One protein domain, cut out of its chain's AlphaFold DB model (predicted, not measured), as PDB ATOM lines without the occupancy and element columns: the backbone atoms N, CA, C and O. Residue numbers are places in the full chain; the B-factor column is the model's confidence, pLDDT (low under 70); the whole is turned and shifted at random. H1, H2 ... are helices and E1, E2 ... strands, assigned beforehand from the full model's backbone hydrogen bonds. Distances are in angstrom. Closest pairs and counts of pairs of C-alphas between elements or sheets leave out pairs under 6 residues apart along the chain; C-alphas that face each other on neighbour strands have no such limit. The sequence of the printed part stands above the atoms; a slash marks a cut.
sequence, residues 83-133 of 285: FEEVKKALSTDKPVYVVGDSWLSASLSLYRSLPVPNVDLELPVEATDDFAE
ATOM      1  N   PHE A  83     -28.604  33.987   0.535       85.31
ATOM      2  CA  PHE A  83     -28.681  35.009  -0.519       85.31
ATOM      3  C   PHE A  83     -28.950  34.406  -1.915       85.31
ATOM      4  O   PHE A  83     -29.574  35.033  -2.765       85.31
ATOM      5  N   GLU A  84     -28.573  33.147  -2.144       81.69
ATOM      6  CA  GLU A  84     -28.939  32.416  -3.365       81.69
ATOM      7  C   GLU A  84     -30.452  32.167  -3.482       81.69
ATOM      8  O   GLU A  84     -30.986  32.111  -4.587       81.69
ATOM      9  N   GLU A  85     -31.179  32.060  -2.366       84.38
ATOM     10  CA  GLU A  85     -32.647  31.979  -2.392       84.38
ATOM     11  C   GLU A  85     -33.254  33.315  -2.822       84.38
ATOM     12  O   GLU A  85     -34.204  33.326  -3.600       84.38
ATOM     13  N   VAL A  86     -32.650  34.435  -2.408       84.62
ATOM     14  CA  VAL A  86     -33.026  35.776  -2.880       84.62
ATOM     15  C   VAL A  86     -32.798  35.904  -4.385       84.62
ATOM     16  O   VAL A  86     -33.691  36.359  -5.097       84.62
ATOM     17  N   LYS A  87     -31.651  35.437  -4.900       82.88
ATOM     18  CA  LYS A  87     -31.398  35.404  -6.349       82.88
ATOM     19  C   LYS A  87     -32.412  34.545  -7.097       82.88
ATOM     20  O   LYS A  87     -32.936  34.982  -8.113       82.88
ATOM     21  N   LYS A  88     -32.729  33.346  -6.599       84.06
ATOM     22  CA  LYS A  88     -33.780  32.497  -7.190       84.06
ATOM     23  C   LYS A  88     -35.142  33.182  -7.159       84.06
ATOM     24  O   LYS A  88     -35.909  33.063  -8.104       84.06
ATOM     25  N   ALA A  89     -35.439  33.936  -6.107       82.94
ATOM     26  CA  ALA A  89     -36.686  34.675  -6.009       82.94
ATOM     27  C   ALA A  89     -36.815  35.753  -7.106       82.94
ATOM     28  O   ALA A  89     -37.933  36.053  -7.524       82.94
ATOM     29  N   LEU A  90     -35.698  36.266  -7.646       79.81
ATOM     30  CA  LEU A  90     -35.705  37.196  -8.784       79.81
ATOM     31  C   LEU A  90     -36.287  36.590 -10.065       79.81
ATOM     32  O   LEU A  90     -36.775  37.343 -10.899       79.81
ATOM     33  N   SER A  91     -36.264  35.262 -10.230       80.88
ATOM     34  CA  SER A  91     -36.843  34.594 -11.404       80.88
ATOM     35  C   SER A  91     -38.342  34.312 -11.269       80.88
ATOM     36  O   SER A  91     -38.903  33.588 -12.086       80.88
ATOM     37  N   THR A  92     -38.979  34.803 -10.207       80.19
ATOM     38  CA  THR A  92     -40.420  34.655  -9.974       80.19
ATOM     39  C   THR A  92     -41.132  35.980 -10.234       80.19
ATOM     40  O   THR A  92     -40.553  37.042 -10.012       80.19
ATOM     41  N   ASP A  93     -42.408  35.929 -10.607       86.00
ATOM     42  CA  ASP A  93     -43.256  37.125 -10.763       86.00
ATOM     43  C   ASP A  93     -43.998  37.491  -9.465       86.00
ATOM     44  O   ASP A  93     -44.976  38.236  -9.478       86.00
ATOM     45  N   LYS A  94     -43.550  36.953  -8.322       91.75
ATOM     46  CA  LYS A  94     -44.177  37.186  -7.020       91.75
ATOM     47  C   LYS A  94     -43.365  38.178  -6.175       91.75
ATOM     48  O   LYS A  94     -42.136  38.045  -6.092       91.75
ATOM     49  N   PRO A  95     -44.012  39.150  -5.507       94.00
ATOM     50  CA  PRO A  95     -43.413  39.928  -4.426       94.00
ATOM     51  C   PRO A  95     -42.797  39.021  -3.359       94.00
ATOM     52  O   PRO A  95     -43.326  37.953  -3.045       94.00
ATOM     53  N   VAL A  96     -41.645  39.426  -2.827       94.44
ATOM     54  CA  VAL A  96     -40.860  38.611  -1.891       94.44
ATOM     55  C   VAL A  96     -40.537  39.441  -0.664       94.44
ATOM     56  O   VAL A  96     -39.936  40.510  -0.777       94.44
ATOM     57  N   TYR A  97     -40.916  38.923   0.497       95.50
ATOM     58  CA  TYR A  97     -40.526  39.452   1.789       95.50
ATOM     59  C   TYR A  97     -39.272  38.727   2.281       95.50
ATOM     60  O   TYR A  97     -39.282  37.522   2.537       95.50
ATOM     61  N   VAL A  98     -38.178  39.472   2.405       94.12
ATOM     62  CA  VAL A  98     -36.977  39.032   3.108       94.12
ATOM     63  C   VAL A  98     -37.170  39.319   4.587       94.12
ATOM     64  O   VAL A  98     -37.133  40.474   5.015       94.12
ATOM     65  N   VAL A  99     -37.350  38.259   5.370       91.56
ATOM     66  CA  VAL A  99     -37.629  38.362   6.805       91.56
ATOM     67  C   VAL A  99     -36.537  39.177   7.504       91.56
ATOM     68  O   VAL A  99     -35.362  38.803   7.494       91.56
ATOM     69  N   GLY A 100     -36.933  40.296   8.117       88.44
ATOM     70  CA  GLY A 100     -36.035  41.196   8.846       88.44
ATOM     71  C   GLY A 100     -35.273  42.222   7.993       88.44
ATOM     72  O   GLY A 100     -34.506  43.001   8.562       88.44
ATOM     73  N   ASP A 101     -35.474  42.264   6.670       92.75
ATOM     74  CA  ASP A 101     -34.944  43.322   5.794       92.75
ATOM     75  C   ASP A 101     -35.976  43.777   4.746       92.75
ATOM     76  O   ASP A 101     -35.959  43.427   3.559       92.75
ATOM     77  N   SER A 102     -36.895  44.625   5.193       93.81
ATOM     78  CA  SER A 102     -37.971  45.163   4.354       93.81
ATOM     79  C   SER A 102     -37.479  46.135   3.283       93.81
ATOM     80  O   SER A 102     -38.118  46.290   2.246       93.81
ATOM     81  N   TRP A 103     -36.296  46.730   3.464       95.06
ATOM     82  CA  TRP A 103     -35.668  47.574   2.443       95.06
ATOM     83  C   TRP A 103     -35.072  46.746   1.298       95.06
ATOM     84  O   TRP A 103     -35.183  47.137   0.130       95.06
ATOM     85  N   LEU A 104     -34.516  45.564   1.594       94.25
ATOM     86  CA  LEU A 104     -34.180  44.585   0.556       94.25
ATOM     87  C   LEU A 104     -35.438  44.121  -0.179       94.25
ATOM     88  O   LEU A 104     -35.456  44.117  -1.407       94.25
ATOM     89  N   SER A 105     -36.498  43.796   0.561       94.88
ATOM     90  CA  SER A 105     -37.793  43.381  -0.002       94.88
ATOM     91  C   SER A 105     -38.351  44.422  -0.980       94.88
ATOM     92  O   SER A 105     -38.771  44.090  -2.094       94.88
ATOM     93  N   ALA A 106     -38.272  45.702  -0.607       95.19
ATOM     94  CA  ALA A 106     -38.620  46.811  -1.482       95.19
ATOM     95  C   ALA A 106     -37.709  46.870  -2.718       95.19
ATOM     96  O   ALA A 106     -38.222  46.962  -3.827       95.19
ATOM     97  N   SER A 107     -36.386  46.735  -2.573       94.44
ATOM     98  CA  SER A 107     -35.459  46.703  -3.722       94.44
ATOM     99  C   SER A 107     -35.804  45.593  -4.720       94.44
ATOM    100  O   SER A 107     -35.885  45.838  -5.920       94.44
ATOM    101  N   LEU A 108     -36.058  44.374  -4.231       93.44
ATOM    102  CA  LEU A 108     -36.406  43.215  -5.064       93.44
ATOM    103  C   LEU A 108     -37.726  43.407  -5.817       93.44
ATOM    104  O   LEU A 108     -37.880  42.926  -6.941       93.44
ATOM    105  N   SER A 109     -38.690  44.074  -5.185       93.81
ATOM    106  CA  SER A 109     -40.003  44.344  -5.775       93.81
ATOM    107  C   SER A 109     -39.908  45.467  -6.804       93.81
ATOM    108  O   SER A 109     -40.303  45.281  -7.953       93.81
ATOM    109  N   LEU A 110     -39.265  46.583  -6.447       93.25
ATOM    110  CA  LEU A 110     -39.033  47.720  -7.341       93.25
ATOM    111  C   LEU A 110     -38.229  47.324  -8.579       93.25
ATOM    112  O   LEU A 110     -38.558  47.749  -9.681       93.25
ATOM    113  N   TYR A 111     -37.202  46.484  -8.421       91.69
ATOM    114  CA  TYR A 111     -36.395  46.005  -9.543       91.69
ATOM    115  C   TYR A 111     -37.231  45.249 -10.586       91.69
ATOM    116  O   TYR A 111     -36.950  45.334 -11.778       91.69
ATOM    117  N   ARG A 112     -38.294  44.566 -10.146       90.62
ATOM    118  CA  ARG A 112     -39.226  43.811 -10.997       90.62
ATOM    119  C   ARG A 112     -40.513  44.575 -11.320       90.62
ATOM    120  O   ARG A 112     -41.409  44.008 -11.930       90.62
ATOM    121  N   SER A 113     -40.619  45.846 -10.924       92.00
ATOM    122  CA  SER A 113     -41.857  46.634 -11.038       92.00
ATOM    123  C   SER A 113     -43.077  45.952 -10.390       92.00
ATOM    124  O   SER A 113     -44.192  46.057 -10.893       92.00
ATOM    125  N   LEU A 114     -42.861  45.244  -9.278       93.56
ATOM    126  CA  LEU A 114     -43.898  44.570  -8.496       93.56
ATOM    127  C   LEU A 114     -44.306  45.407  -7.267       93.56
ATOM    128  O   LEU A 114     -43.494  46.208  -6.784       93.56
ATOM    129  N   PRO A 115     -45.513  45.189  -6.709       94.50
ATOM    130  CA  PRO A 115     -45.906  45.755  -5.421       94.50
ATOM    131  C   PRO A 115     -44.948  45.348  -4.295       94.50
ATOM    132  O   PRO A 115     -44.416  44.235  -4.286       94.50
ATOM    133  N   VAL A 116     -44.739  46.240  -3.329       95.50
ATOM    134  CA  VAL A 116     -43.883  45.996  -2.159       95.50
ATOM    135  C   VAL A 116     -44.668  45.224  -1.084       95.50
ATOM    136  O   VAL A 116     -45.841  45.524  -0.864       95.50
ATOM    137  N   PRO A 117     -44.065  44.245  -0.384       96.12
ATOM    138  CA  PRO A 117     -44.719  43.576   0.741       96.12
ATOM    139  C   PRO A 117     -45.191  44.555   1.826       96.12
ATOM    140  O   PRO A 117     -44.418  45.392   2.296       96.12
ATOM    141  N   ASN A 118     -46.451  44.433   2.234       95.00
ATOM    142  CA  ASN A 118     -47.074  45.251   3.271       95.00
ATOM    143  C   ASN A 118     -46.752  44.693   4.669       95.00
ATOM    144  O   ASN A 118     -47.492  43.877   5.214       95.00
ATOM    145  N   VAL A 119     -45.603  45.087   5.224       89.19
ATOM    146  CA  VAL A 119     -45.094  44.570   6.508       89.19
ATOM    147  C   VAL A 119     -44.841  45.683   7.533       89.19
ATOM    148  O   VAL A 119     -45.715  45.999   8.333       89.19
ATOM    149  N   ASP A 120     -43.652  46.281   7.533       87.19
ATOM    150  CA  ASP A 120     -43.173  47.260   8.520       87.19
ATOM    151  C   ASP A 120     -42.426  48.442   7.863       87.19
ATOM    152  O   ASP A 120     -41.742  49.217   8.538       87.19
ATOM    153  N   LEU A 121     -42.549  48.586   6.540       88.94
ATOM    154  CA  LEU A 121     -41.937  49.649   5.753       88.94
ATOM    155  C   LEU A 121     -43.002  50.359   4.917       88.94
ATOM    156  O   LEU A 121     -43.532  49.806   3.959       88.94
ATOM    157  N   GLU A 122     -43.259  51.621   5.245       88.12
ATOM    158  CA  GLU A 122     -44.162  52.473   4.477       88.12
ATOM    159  C   GLU A 122     -43.376  53.261   3.423       88.12
ATOM    160  O   GLU A 122     -42.640  54.201   3.732       88.12
ATOM    161  N   LEU A 123     -43.542  52.882   2.155       89.69
ATOM    162  CA  LEU A 123     -43.072  53.642   0.997       89.69
ATOM    163  C   LEU A 123     -44.279  54.104   0.165       89.69
ATOM    164  O   LEU A 123     -45.286  53.401   0.118       89.69
ATOM    165  N   PRO A 124     -44.203  55.253  -0.531       90.50
ATOM    166  CA  PRO A 124     -45.279  55.753  -1.389       90.50
ATOM    167  C   PRO A 124     -45.337  54.983  -2.722       90.50
ATOM    168  O   PRO A 124     -45.095  55.531  -3.801       90.50
ATOM    169  N   VAL A 125     -45.606  53.684  -2.637       92.38
ATOM    170  CA  VAL A 125     -45.679  52.719  -3.741       92.38
ATOM    171  C   VAL A 125     -46.833  51.747  -3.496       92.38
ATOM    172  O   VAL A 125     -47.404  51.717  -2.410       92.38
ATOM    173  N   GLU A 126     -47.200  50.974  -4.515       94.44
ATOM    174  CA  GLU A 126     -48.202  49.920  -4.362       94.44
ATOM    175  C   GLU A 126     -47.710  48.865  -3.365       94.44
ATOM    176  O   GLU A 126     -46.562  48.419  -3.455       94.44
ATOM    177  N   ALA A 127     -48.572  48.492  -2.419       95.31
ATOM    178  CA  ALA A 127     -48.284  47.515  -1.379       95.31
ATOM    179  C   ALA A 127     -49.222  46.304  -1.494       95.31
ATOM    180  O   ALA A 127     -50.346  46.437  -1.977       95.31
ATOM    181  N   THR A 128     -48.769  45.131  -1.053       96.00
ATOM    182  CA  THR A 128     -49.542  43.882  -1.133       96.00
ATOM    183  C   THR A 128     -49.314  42.972   0.070       96.00
ATOM    184  O   THR A 128     -48.200  42.892   0.588       96.00
ATOM    185  N   ASP A 129     -50.358  42.243   0.464       96.06
ATOM    186  CA  ASP A 129     -50.288  41.162   1.455       96.06
ATOM    187  C   ASP A 129     -49.989  39.790   0.803       96.06
ATOM    188  O   ASP A 129     -49.728  38.813   1.503       96.06
ATOM    189  N   ASP A 130     -50.010  39.693  -0.536       95.25
ATOM    190  CA  ASP A 130     -49.654  38.467  -1.264       95.25
ATOM    191  C   ASP A 130     -48.176  38.470  -1.671       95.25
ATOM    192  O   ASP A 130     -47.777  38.987  -2.717       95.25
ATOM    193  N   PHE A 131     -47.348  37.854  -0.833       95.44
ATOM    194  CA  PHE A 131     -45.915  37.701  -1.063       95.44
ATOM    195  C   PHE A 131     -45.430  36.291  -0.698       95.44
ATOM    196  O   PHE A 131     -46.150  35.483  -0.108       95.44
ATOM    197  N   ALA A 132     -44.225  35.940  -1.144       93.69
ATOM    198  CA  ALA A 132     -43.488  34.780  -0.648       93.69
ATOM    199  C   ALA A 132     -42.468  35.228   0.401       93.69
ATOM    200  O   ALA A 132     -41.864  36.289   0.256       93.69
ATOM    201  N   GLU A 133     -42.241  34.416   1.427       94.44
ATOM    202  CA  GLU A 133     -41.216  34.695   2.430       94.44
ATOM    203  C   GLU A 133     -39.915  33.968   2.106       94.44
ATOM    204  O   GLU A 133     -39.909  32.782   1.764       94.44
TER     205      GLU A 133
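What this domain is: This is residues 83 to 133 of the 285 residues of an uncharacterized protein of Pyrobaculum arsenaticum (strain DSM 13514 / JCM 11321 / PZ6) (UniProt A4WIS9). With little regular structure, the domain has strand E1 and helix H2 side by side in its middle, the short helix H1 to one side, and a long loop, residues 112 to 133, that swings out on the other side and returns to E1. The 51 printed residues hold H1, E1 and H2 in that order, with 20 residues in these mostly helix elements. It is compact, with a radius of gyration of the C-alphas of 9.6 A and spans of 27 by 21 by 16 A.

Where its parts are: H1, residues 83 to 89, begins at C-alpha 83 (-28.681, 35.009, -0.519). E1 is residues 96 to 98. H2, residues 102 to 111, is 14.0 A long and ends at C-alpha 111 (-36.395, 46.005, -9.543).

How they stand to each other: The closest C-alphas of H1 and E1, Ala 89 and Val 96, are 7.1 A apart. Those of E1 and H2, Tyr 97 and Ser 105, are 5.1 A apart. H1 and H2 are near each other. Residues 96 to 97 of E1 pair parallel with 132 to 133, and 116 to 117 with 127 to 128. In H1 and H2 every O i to N i+4 pair is within hydrogen-bond range.

The domain as a whole: The farthest C-alphas, Glu 84 and Pro 124, are 28.6 A apart. The printed part has no cut, and no printed residue is under 70 in pLDDT.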